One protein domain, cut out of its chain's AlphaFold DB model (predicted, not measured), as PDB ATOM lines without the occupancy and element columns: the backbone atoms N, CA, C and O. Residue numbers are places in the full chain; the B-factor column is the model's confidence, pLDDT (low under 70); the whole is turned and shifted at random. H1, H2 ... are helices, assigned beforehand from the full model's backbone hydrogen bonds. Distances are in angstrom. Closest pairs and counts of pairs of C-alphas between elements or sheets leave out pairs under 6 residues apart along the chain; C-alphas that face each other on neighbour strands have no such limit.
ATOM      1  N   ARG A   5      -0.498 -30.849   9.861       86.56
ATOM      2  CA  ARG A   5      -1.266 -30.118   8.842       86.56
ATOM      3  C   ARG A   5      -0.837 -30.457   7.408       86.56
ATOM      4  O   ARG A   5      -1.688 -30.645   6.552       86.56
ATOM      5  N   SER A   6       0.469 -30.542   7.135       82.88
ATOM      6  CA  SER A   6       0.958 -30.892   5.788       82.88
ATOM      7  C   SER A   6       0.700 -32.349   5.409       82.88
ATOM      8  O   SER A   6       0.641 -32.672   4.228       82.88
ATOM      9  N   HIS A   7       0.600 -33.221   6.410       84.56
ATOM     10  CA  HIS A   7       0.374 -34.646   6.231       84.56
ATOM     11  C   HIS A   7      -1.111 -34.947   6.034       84.56
ATOM     12  O   HIS A   7      -1.460 -35.654   5.107       84.56
ATOM     13  N   LEU A   8      -1.986 -34.341   6.833       83.19
ATOM     14  CA  LEU A   8      -3.438 -34.508   6.728       83.19
ATOM     15  C   LEU A   8      -4.008 -33.936   5.422       83.19
ATOM     16  O   LEU A   8      -4.916 -34.520   4.845       83.19
ATOM     17  N   TYR A   9      -3.413 -32.858   4.897       79.75
ATOM     18  CA  TYR A   9      -3.839 -32.247   3.633       79.75
ATOM     19  C   TYR A   9      -3.780 -33.205   2.431       79.75
ATOM     20  O   TYR A   9      -4.535 -33.037   1.483       79.75
ATOM     21  N   GLN A  10      -2.906 -34.221   2.452       79.06
ATOM     22  CA  GLN A  10      -2.845 -35.214   1.368       79.06
ATOM     23  C   GLN A  10      -4.061 -36.159   1.352       79.06
ATOM     24  O   GLN A  10      -4.245 -36.879   0.380       79.06
ATOM     25  N   TYR A  11      -4.857 -36.149   2.423       78.00
ATOM     26  CA  TYR A  11      -6.091 -36.913   2.592       78.00
ATOM     27  C   TYR A  11      -7.330 -36.003   2.618       78.00
ATOM     28  O   TYR A  11      -8.392 -36.443   3.032       78.00
ATOM     29  N   ASP A  12      -7.178 -34.723   2.258       81.19
ATOM     30  CA  ASP A  12      -8.214 -33.685   2.380       81.19
ATOM     31  C   ASP A  12      -8.812 -33.543   3.798       81.19
ATOM     32  O   ASP A  12      -9.931 -33.080   3.993       81.19
ATOM     33  N   VAL A  13      -8.036 -33.912   4.826       80.00
ATOM     34  CA  VAL A  13      -8.443 -33.804   6.233       80.00
ATOM     35  C   VAL A  13      -7.899 -32.507   6.831       80.00
ATOM     36  O   VAL A  13      -6.691 -32.236   6.795       80.00
ATOM     37  N   SER A  14      -8.777 -31.697   7.432       88.25
ATOM     38  CA  SER A  14      -8.349 -30.523   8.198       88.25
ATOM     39  C   SER A  14      -7.753 -30.932   9.554       88.25
ATOM     40  O   SER A  14      -8.035 -32.003  10.095       88.25
ATOM     41  N   ILE A  15      -6.892 -30.088  10.136       90.56
ATOM     42  CA  ILE A  15      -6.314 -30.401  11.457       90.56
ATOM     43  C   ILE A  15      -7.381 -30.331  12.561       90.56
ATOM     44  O   ILE A  15      -7.274 -31.025  13.570       90.56
ATOM     45  N   GLU A  16      -8.418 -29.527  12.338       89.44
ATOM     46  CA  GLU A  16      -9.593 -29.403  13.185       89.44
ATOM     47  C   GLU A  16     -10.440 -30.693  13.160       89.44
ATOM     48  O   GLU A  16     -10.781 -31.209  14.224       89.44
ATOM     49  N   ASP A  17     -10.682 -31.288  11.987       87.31
ATOM     50  CA  ASP A  17     -11.404 -32.568  11.868       87.31
ATOM     51  C   ASP A  17     -10.617 -33.719  12.496       87.31
ATOM     52  O   ASP A  17     -11.163 -34.522  13.257       87.31
ATOM     53  N   ALA A  18      -9.300 -33.756  12.267       91.94
ATOM     54  CA  ALA A  18      -8.426 -34.723  12.922       91.94
ATOM     55  C   ALA A  18      -8.459 -34.576  14.453       91.94
ATOM     56  O   ALA A  18      -8.463 -35.574  15.176       91.94
ATOM     57  N   TYR A  19      -8.525 -33.343  14.969       95.06
ATOM     58  CA  TYR A  19      -8.703 -33.103  16.400       95.06
ATOM     59  C   TYR A  19     -10.052 -33.633  16.895       95.06
ATOM     60  O   TYR A  19     -10.093 -34.320  17.916       95.06
ATOM     61  N   HIS A  20     -11.143 -33.362  16.175       88.75
ATOM     62  CA  HIS A  20     -12.474 -33.849  16.536       88.75
ATOM     63  C   HIS A  20     -12.544 -35.377  16.564       88.75
ATOM     64  O   HIS A  20     -13.120 -35.934  17.503       88.75
ATOM     65  N   PHE A  21     -11.903 -36.049  15.607       92.06
ATOM     66  CA  PHE A  21     -11.758 -37.502  15.603       92.06
ATOM     67  C   PHE A  21     -11.016 -37.999  16.852       92.06
ATOM     68  O   PHE A  21     -11.536 -38.849  17.578       92.06
ATOM     69  N   VAL A  22      -9.837 -37.440  17.157       95.31
ATOM     70  CA  VAL A  22      -9.048 -37.836  18.337       95.31
ATOM     71  C   VAL A  22      -9.841 -37.602  19.623       95.31
ATOM     72  O   VAL A  22      -9.926 -38.489  20.470       95.31
ATOM     73  N   TYR A  23     -10.460 -36.429  19.762       91.31
ATOM     74  CA  TYR A  23     -11.229 -36.049  20.944       91.31
ATOM     75  C   TYR A  23     -12.443 -36.963  21.169       91.31
ATOM     76  O   TYR A  23     -12.699 -37.388  22.297       91.31
ATOM     77  N   SER A  24     -13.164 -37.310  20.101       87.12
ATOM     78  CA  SER A  24     -14.353 -38.171  20.175       87.12
ATOM     79  C   SER A  24     -14.014 -39.618  20.538       87.12
ATOM     80  O   SER A  24     -14.846 -40.318  21.114       87.12
ATOM     81  N   ASN A  25     -12.777 -40.052  20.276       86.75
ATOM     82  CA  ASN A  25     -12.317 -41.419  20.506       86.75
ATOM     83  C   ASN A  25     -11.398 -41.570  21.732       86.75
ATOM     84  O   ASN A  25     -10.805 -42.629  21.921       86.75
ATOM     85  N   LEU A  26     -11.294 -40.572  22.622       91.44
ATOM     86  CA  LEU A  26     -10.419 -40.651  23.810       91.44
ATOM     87  C   LEU A  26     -10.736 -41.833  24.746       91.44
ATOM     88  O   LEU A  26      -9.852 -42.304  25.456       91.44
ATOM     89  N   ASN A  27     -11.980 -42.325  24.743       87.50
ATOM     90  CA  ASN A  27     -12.389 -43.510  25.508       87.50
ATOM     91  C   ASN A  27     -12.149 -44.837  24.763       87.50
ATOM     92  O   ASN A  27     -12.325 -45.897  25.361       87.50
ATOM     93  N   ASN A  28     -11.763 -44.787  23.485       88.31
ATOM     94  CA  ASN A  28     -11.403 -45.940  22.663       88.31
ATOM     95  C   ASN A  28     -10.078 -45.679  21.911       88.31
ATOM     96  O   ASN A  28     -10.065 -45.464  20.697       88.31
ATOM     97  N   PRO A  29      -8.942 -45.675  22.626       91.06
ATOM     98  CA  PRO A  29      -7.649 -45.319  22.048       91.06
ATOM     99  C   PRO A  29      -7.144 -46.304  20.994       91.06
ATOM    100  O   PRO A  29      -6.301 -45.912  20.194       91.06
ATOM    101  N   GLN A  30      -7.666 -47.534  20.942       85.94
ATOM    102  CA  GLN A  30      -7.318 -48.485  19.884       85.94
ATOM    103  C   GLN A  30      -7.707 -47.938  18.505       85.94
ATOM    104  O   GLN A  30      -6.886 -47.961  17.599       85.94
ATOM    105  N   ILE A  31      -8.891 -47.324  18.382       79.62
ATOM    106  CA  ILE A  31      -9.337 -46.674  17.138       79.62
ATOM    107  C   ILE A  31      -8.383 -45.542  16.743       79.62
ATOM    108  O   ILE A  31      -7.974 -45.449  15.592       79.62
ATOM    109  N   ILE A  32      -7.981 -44.695  17.700       92.44
ATOM    110  CA  ILE A  32      -7.036 -43.604  17.421       92.44
ATOM    111  C   ILE A  32      -5.711 -44.176  16.913       92.44
ATOM    112  O   ILE A  32      -5.164 -43.673  15.934       92.44
ATOM    113  N   TYR A  33      -5.196 -45.207  17.583       92.06
ATOM    114  CA  TYR A  33      -3.943 -45.854  17.221       92.06
ATOM    115  C   TYR A  33      -4.014 -46.506  15.833       92.06
ATOM    116  O   TYR A  33      -3.163 -46.199  15.002       92.06
ATOM    117  N   ASP A  34      -5.036 -47.319  15.552       81.62
ATOM    118  CA  ASP A  34      -5.189 -48.035  14.280       81.62
ATOM    119  C   ASP A  34      -5.318 -47.053  13.109       81.62
ATOM    120  O   ASP A  34      -4.632 -47.190  12.095       81.62
ATOM    121  N   THR A  35      -6.119 -45.995  13.274       84.06
ATOM    122  CA  THR A  35      -6.230 -44.920  12.283       84.06
ATOM    123  C   THR A  35      -4.895 -44.197  12.104       84.06
ATOM    124  O   THR A  35      -4.445 -43.985  10.980       84.06
ATOM    125  N   CYS A  36      -4.201 -43.842  13.187       91.50
ATOM    126  CA  CYS A  36      -2.903 -43.177  13.069       91.50
ATOM    127  C   CYS A  36      -1.858 -44.061  12.387       91.50
ATOM    128  O   CYS A  36      -1.056 -43.554  11.601       91.50
ATOM    129  N   LEU A  37      -1.886 -45.367  12.641       85.94
ATOM    130  CA  LEU A  37      -1.018 -46.335  11.992       85.94
ATOM    131  C   LEU A  37      -1.328 -46.425  10.493       85.94
ATOM    132  O   LEU A  37      -0.407 -46.320   9.683       85.94
ATOM    133  N   ALA A  38      -2.610 -46.534  10.128       78.88
ATOM    134  CA  ALA A  38      -3.073 -46.621   8.744       78.88
ATOM    135  C   ALA A  38      -2.697 -45.379   7.920       78.88
ATOM    136  O   ALA A  38      -2.153 -45.494   6.822       78.88
ATOM    137  N   TYR A  39      -2.906 -44.183   8.476       82.56
ATOM    138  CA  TYR A  39      -2.632 -42.925   7.778       82.56
ATOM    139  C   TYR A  39      -1.215 -42.396   8.007       82.56
ATOM    140  O   TYR A  39      -0.883 -41.325   7.508       82.56
ATOM    141  N   GLY A  40      -0.352 -43.081   8.759       86.00
ATOM    142  CA  GLY A  40       1.026 -42.632   9.009       86.00
ATOM    143  C   GLY A  40       1.142 -41.383   9.875       86.00
ATOM    144  O   GLY A  40       2.069 -40.585   9.705       86.00
ATOM    145  N   VAL A  41       0.190 -41.180  10.779       91.94
ATOM    146  CA  VAL A  41       0.205 -40.091  11.752       91.94
ATOM    147  C   VAL A  41       1.103 -40.492  12.921       91.94
ATOM    148  O   VAL A  41       0.763 -41.321  13.757       91.94
ATOM    149  N   THR A  42       2.278 -39.870  12.995       94.38
ATOM    150  CA  THR A  42       3.250 -40.124  14.074       94.38
ATOM    151  C   THR A  42       2.765 -39.608  15.436       94.38
ATOM    152  O   THR A  42       1.941 -38.693  15.504       94.38
ATOM    153  N   ASN A  43       3.378 -40.060  16.541       95.38
ATOM    154  CA  ASN A  43       3.085 -39.511  17.876       95.38
ATOM    155  C   ASN A  43       3.347 -37.992  17.965       95.38
ATOM    156  O   ASN A  43       2.675 -37.278  18.712       95.38
ATOM    157  N   SER A  44       4.314 -37.468  17.197       94.44
ATOM    158  CA  SER A  44       4.551 -36.018  17.099       94.44
ATOM    159  C   SER A  44       3.393 -35.295  16.409       94.44
ATOM    160  O   SER A  44       2.995 -34.222  16.853       94.44
ATOM    161  N   MET A  45       2.845 -35.880  15.342       95.44
ATOM    162  CA  MET A  45       1.708 -35.312  14.614       95.44
ATOM    163  C   MET A  45       0.429 -35.372  15.448       95.44
ATOM    164  O   MET A  45      -0.291 -34.382  15.502       95.44
ATOM    165  N   LEU A  46       0.184 -36.471  16.166       96.25
ATOM    166  CA  LEU A  46      -0.908 -36.559  17.139       96.25
ATOM    167  C   LEU A  46      -0.806 -35.474  18.213       96.25
ATOM    168  O   LEU A  46      -1.795 -34.818  18.528       96.25
ATOM    169  N   ALA A  47       0.399 -35.228  18.735       96.25
ATOM    170  CA  ALA A  47       0.606 -34.121  19.659       96.25
ATOM    171  C   ALA A  47       0.271 -32.772  18.999       96.25
ATOM    172  O   ALA A  47      -0.395 -31.950  19.619       96.25
ATOM    173  N   GLU A  48       0.689 -32.526  17.752       95.69
ATOM    174  CA  GLU A  48       0.323 -31.308  17.007       95.69
ATOM    175  C   GLU A  48      -1.197 -31.160  16.825       95.69
ATOM    176  O   GLU A  48      -1.716 -30.073  17.068       95.69
ATOM    177  N   ILE A  49      -1.902 -32.239  16.467       96.19
ATOM    178  CA  ILE A  49      -3.366 -32.275  16.303       96.19
ATOM    179  C   ILE A  49      -4.057 -31.893  17.615       96.19
ATOM    180  O   ILE A  49      -4.868 -30.968  17.650       96.19
ATOM    181  N   VAL A  50      -3.690 -32.551  18.717       95.31
ATOM    182  CA  VAL A  50      -4.282 -32.309  20.042       95.31
ATOM    183  C   VAL A  50      -3.974 -30.897  20.555       95.31
ATOM    184  O   VAL A  50      -4.812 -30.274  21.207       95.31
ATOM    185  N   ASN A  51      -2.805 -30.347  20.212       92.38
ATOM    186  CA  ASN A  51      -2.416 -28.985  20.588       92.38
ATOM    187  C   ASN A  51      -3.293 -27.879  19.982       92.38
ATOM    188  O   ASN A  51      -3.166 -26.735  20.427       92.38
ATOM    189  N   THR A  52      -4.165 -28.191  19.016       88.50
ATOM    190  CA  THR A  52      -5.129 -27.235  18.443       88.50
ATOM    191  C   THR A  52      -6.051 -26.660  19.523       88.50
ATOM    192  O   THR A  52      -6.224 -25.447  19.590       88.50
ATOM    193  N   GLU A  53      -6.532 -27.504  20.441       88.12
ATOM    194  CA  GLU A  53      -7.451 -27.106  21.523       88.12
ATOM    195  C   GLU A  53      -6.893 -27.394  22.930       88.12
ATOM    196  O   GLU A  53      -7.299 -26.773  23.914       88.12
ATOM    197  N   MET A  54      -5.923 -28.311  23.053       85.69
ATOM    198  CA  MET A  54      -5.277 -28.670  24.320       85.69
ATOM    199  C   MET A  54      -3.791 -28.295  24.297       85.69
ATOM    200  O   MET A  54      -2.937 -29.114  23.950       85.69
ATOM    201  N   PRO A  55      -3.432 -27.060  24.688       88.38
ATOM    202  CA  PRO A  55      -2.069 -26.583  24.542       88.38
ATOM    203  C   PRO A  55      -1.093 -27.332  25.458       88.38
ATOM    204  O   PRO A  55      -1.373 -27.580  26.632       88.38
ATOM    205  N   ARG A  56       0.127 -27.538  24.949       90.62
ATOM    206  CA  ARG A  56       1.292 -28.157  25.613       90.62
ATOM    207  C   ARG A  56       1.242 -29.679  25.745       90.62
ATOM    208  O   ARG A  56       2.008 -30.218  26.543       90.62
ATOM    209  N   VAL A  57       0.419 -30.370  24.962       93.38
ATOM    210  CA  VAL A  57       0.531 -31.827  24.842       93.38
ATOM    211  C   VAL A  57       1.829 -32.163  24.114       93.38
ATOM    212  O   VAL A  57       2.138 -31.619  23.056       93.38
ATOM    213  N   THR A  58       2.638 -33.025  24.716       96.12
ATOM    214  CA  THR A  58       3.922 -33.460  24.162       96.12
ATOM    215  C   THR A  58       3.808 -34.856  23.570       96.12
ATOM    216  O   THR A  58       2.982 -35.655  24.000       96.12
ATOM    217  N   LYS A  59       4.710 -35.193  22.641       95.19
ATOM    218  CA  LYS A  59       4.861 -36.558  22.115       95.19
ATOM    219  C   LYS A  59       4.932 -37.616  23.229       95.19
ATOM    220  O   LYS A  59       4.300 -38.656  23.120       95.19
ATOM    221  N   ALA A  60       5.687 -37.347  24.297       95.88
ATOM    222  CA  ALA A  60       5.819 -38.275  25.422       95.88
ATOM    223  C   ALA A  60       4.471 -38.528  26.113       95.88
ATOM    224  O   ALA A  60       4.151 -39.667  26.412       95.88
ATOM    225  N   GLN A  61       3.647 -37.490  26.276       96.69
ATOM    226  CA  GLN A  61       2.313 -37.634  26.863       96.69
ATOM    227  C   GLN A  61       1.339 -38.393  25.954       96.69
ATOM    228  O   GLN A  61       0.454 -39.065  26.467       96.69
ATOM    229  N   VAL A  62       1.500 -38.310  24.629       96.94
ATOM    230  CA  VAL A  62       0.739 -39.144  23.682       96.94
ATOM    231  C   VAL A  62       1.120 -40.620  23.846       96.94
ATOM    232  O   VAL A  62       0.242 -41.468  23.946       96.94
ATOM    233  N   ILE A  63       2.417 -40.924  23.957       96.94
ATOM    234  CA  ILE A  63       2.899 -42.294  24.202       96.94
ATOM    235  C   ILE A  63       2.416 -42.812  25.566       96.94
ATOM    236  O   ILE A  63       1.933 -43.938  25.660       96.94
ATOM    237  N   ASP A  64       2.499 -41.987  26.615       96.94
ATOM    238  CA  ASP A  64       2.009 -42.333  27.956       96.94
ATOM    239  C   ASP A  64       0.492 -42.590  27.951       96.94
ATOM    240  O   ASP A  64       0.019 -43.497  28.638       96.94
ATOM    241  N   PHE A  65      -0.269 -41.823  27.160       96.81
ATOM    242  CA  PHE A  65      -1.701 -42.035  26.968       96.81
ATOM    243  C   PHE A  65      -1.973 -43.425  26.389       96.81
ATOM    244  O   PHE A  65      -2.661 -44.202  27.043       96.81
ATOM    245  N   PHE A  66      -1.383 -43.795  25.250       97.38
ATOM    246  CA  PHE A  66      -1.568 -45.137  24.677       97.38
ATOM    247  C   PHE A  66      -1.090 -46.253  25.613       97.38
ATOM    248  O   PHE A  66      -1.798 -47.238  25.820       97.38
ATOM    249  N   SER A  67       0.051 -46.048  26.275       95.81
ATOM    250  CA  SER A  67       0.604 -47.013  27.232       95.81
ATOM    251  C   SER A  67      -0.342 -47.276  28.408       95.81
ATOM    252  O   SER A  67      -0.383 -48.390  28.927       95.81
ATOM    253  N   SER A  68      -1.133 -46.278  28.826       96.75
ATOM    254  CA  SER A  68      -2.132 -46.446  29.892       96.75
ATOM    255  C   SER A  68      -3.297 -47.373  29.516       96.75
ATOM    256  O   SER A  68      -4.017 -47.825  30.405       96.75
ATOM    257  N   TYR A  69      -3.428 -47.703  28.228       94.19
ATOM    258  CA  TYR A  69      -4.387 -48.657  27.669       94.19
ATOM    259  C   TYR A  69      -3.707 -49.901  27.077       94.19
ATOM    260  O   TYR A  69      -4.313 -50.603  26.278       94.19
ATOM    261  N   GLU A  70      -2.460 -50.183  27.469       96.00
ATOM    262  CA  GLU A  70      -1.694 -51.350  27.001       96.00
ATOM    263  C   GLU A  70      -1.383 -51.345  25.485       96.00
ATOM    264  O   GLU A  70      -1.079 -52.389  24.911       96.00
ATOM    265  N   ILE A  71      -1.388 -50.168  24.843       92.44
ATOM    266  CA  ILE A  71      -1.047 -49.978  23.422       92.44
ATOM    267  C   ILE A  71       0.386 -49.431  23.306       92.44
ATOM    268  O   ILE A  71       0.705 -48.382  23.871       92.44
ATOM    269  N   ASP A  72       1.254 -50.114  22.552       93.69
ATOM    270  CA  ASP A  72       2.610 -49.637  22.245       93.69
ATOM    271  C   ASP A  72       2.601 -48.771  20.980       93.69
ATOM    272  O   ASP A  72       2.683 -49.286  19.872       93.69
ATOM    273  N   SER A  73       2.526 -47.447  21.140       93.00
ATOM    274  CA  SER A  73       2.476 -46.521  20.002       93.00
ATOM    275  C   SER A  73       3.843 -46.161  19.408       93.00
ATOM    276  O   SER A  73       3.921 -45.286  18.543       93.00
ATOM    277  N   ASN A  74       4.951 -46.758  19.867       91.12
ATOM    278  CA  ASN A  74       6.286 -46.414  19.354       91.12
ATOM    279  C   ASN A  74       6.480 -46.802  17.878       91.12
ATOM    280  O   ASN A  74       7.338 -46.241  17.188       91.12
ATOM    281  N   ASP A  75       5.680 -47.733  17.378       85.62
ATOM    282  CA  ASP A  75       5.630 -48.121  15.972       85.62
ATOM    283  C   ASP A  75       5.048 -47.033  15.050       85.62
ATOM    284  O   ASP A  75       5.523 -46.914  13.921       85.62
ATOM    285  N   LEU A  76       4.164 -46.151  15.542       88.50
ATOM    286  CA  LEU A  76       3.689 -44.960  14.814       88.50
ATOM    287  C   LEU A  76       4.841 -44.034  14.396       88.50
ATOM    288  O   LEU A  76       4.730 -43.268  13.442       88.50
ATOM    289  N   ASP A  77       5.953 -44.057  15.133       86.88
ATOM    290  CA  ASP A  77       7.162 -43.307  14.789       86.88
ATOM    291  C   ASP A  77       8.177 -44.139  13.993       86.88
ATOM    292  O   ASP A  77       9.021 -43.574  13.291       86.88
ATOM    293  N   ALA A  78       8.117 -45.470  14.098       70.69
ATOM    294  CA  ALA A  78       8.972 -46.384  13.344       70.69
ATOM    295  C   ALA A  78       8.594 -46.419  11.851       70.69
ATOM    296  O   ALA A  78       9.455 -46.646  11.001       70.69
ATOM    297  N   THR A  79       7.334 -46.115  11.528       54.31
ATOM    298  CA  THR A  79       6.764 -46.069  10.171       54.31
ATOM    299  C   THR A  79       6.968 -44.730   9.445       54.31
ATOM    300  O   THR A  79       6.481 -44.549   8.332       54.31
ATOM    301  N   ALA A  80       7.779 -43.802   9.981       46.84
ATOM    302  CA  ALA A  80       8.132 -42.542   9.304       46.84
ATOM    303  C   ALA A  80       8.945 -42.716   7.992       46.84
ATOM    304  O   ALA A  80       9.331 -41.731   7.354       46.84
TER     305      ALA A  80
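AT A GLANCE: This is residues 5 to 80 of the 337 residues of an uncharacterized protein of Methylococcaceae bacterium (UniProt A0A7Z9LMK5). This is a rounded cluster of six short helices with H4 nearest its middle: the end of H4 packs on the middle of H2, and its first residues pack on the start of H5, each at about a right angle. H3 runs back beside H2 with little contact, while H1 lies at one end and little H6 beside H3. The printed part has 76 residues, six named helices in the order H1 to H6 and no named strand; the class is all helix. It is compact, with a radius of gyration of the C-alphas of 11.2 A and spans of 31 by 25 by 20 A.

IN THESE COORDINATES: Find C-alpha 29 at (-7.649, -45.319, 22.048), where H3, residues 29 to 39, begins; it runs 15.3 A to C-alpha 39 at (-2.632, -42.925, 7.778). H2 is residues 15 to 24, 14.2 A; H4 is 43 to 50, 10.5 A; H5 is 59 to 67, 12.4 A. H1 is 5 to 11, 10.4 A, and H6 is 75 to 78, 4.6 A.

HOW THE PARTS SIT: H2 and H3 are close but not clearly touching, with closest C-alphas Val 22 and Ile 32 at 6.2 A and a shallow tilt of 30 degrees, opposite ways. H3 and H6 only just touch, with 3 pairs of C-alphas within 8 A; Leu 37 and Leu 76 are closest at 5.7 A. H4 touches H2, closest C-alphas Tyr 19 and Ile 49 at 5.4 A, about perpendicular at 89 degrees. H4 touches H5, closest C-alphas Ser 44 and Lys 59 at 5.1 A, about perpendicular at 84 degrees. H1 and H2 only just touch, with 3 pairs within 8 A, only at the corner; Arg 5 and Ile 15 have the closest C-alphas, 5.7 A. In H2, H3, H4 and H5 every O i to N i+4 pair is within hydrogen-bond range; H1 has 1 of 3, beside 2 of 4 O i to N i+3 pairs, and H6 is too short for an i+4 pair.

THE WHOLE: Look from Asp 12 to Glu 70 for the C-alphas farthest apart, 31.0 A. The printed part has no cut and no long link. Residues 79 to 80 have pLDDT under 70.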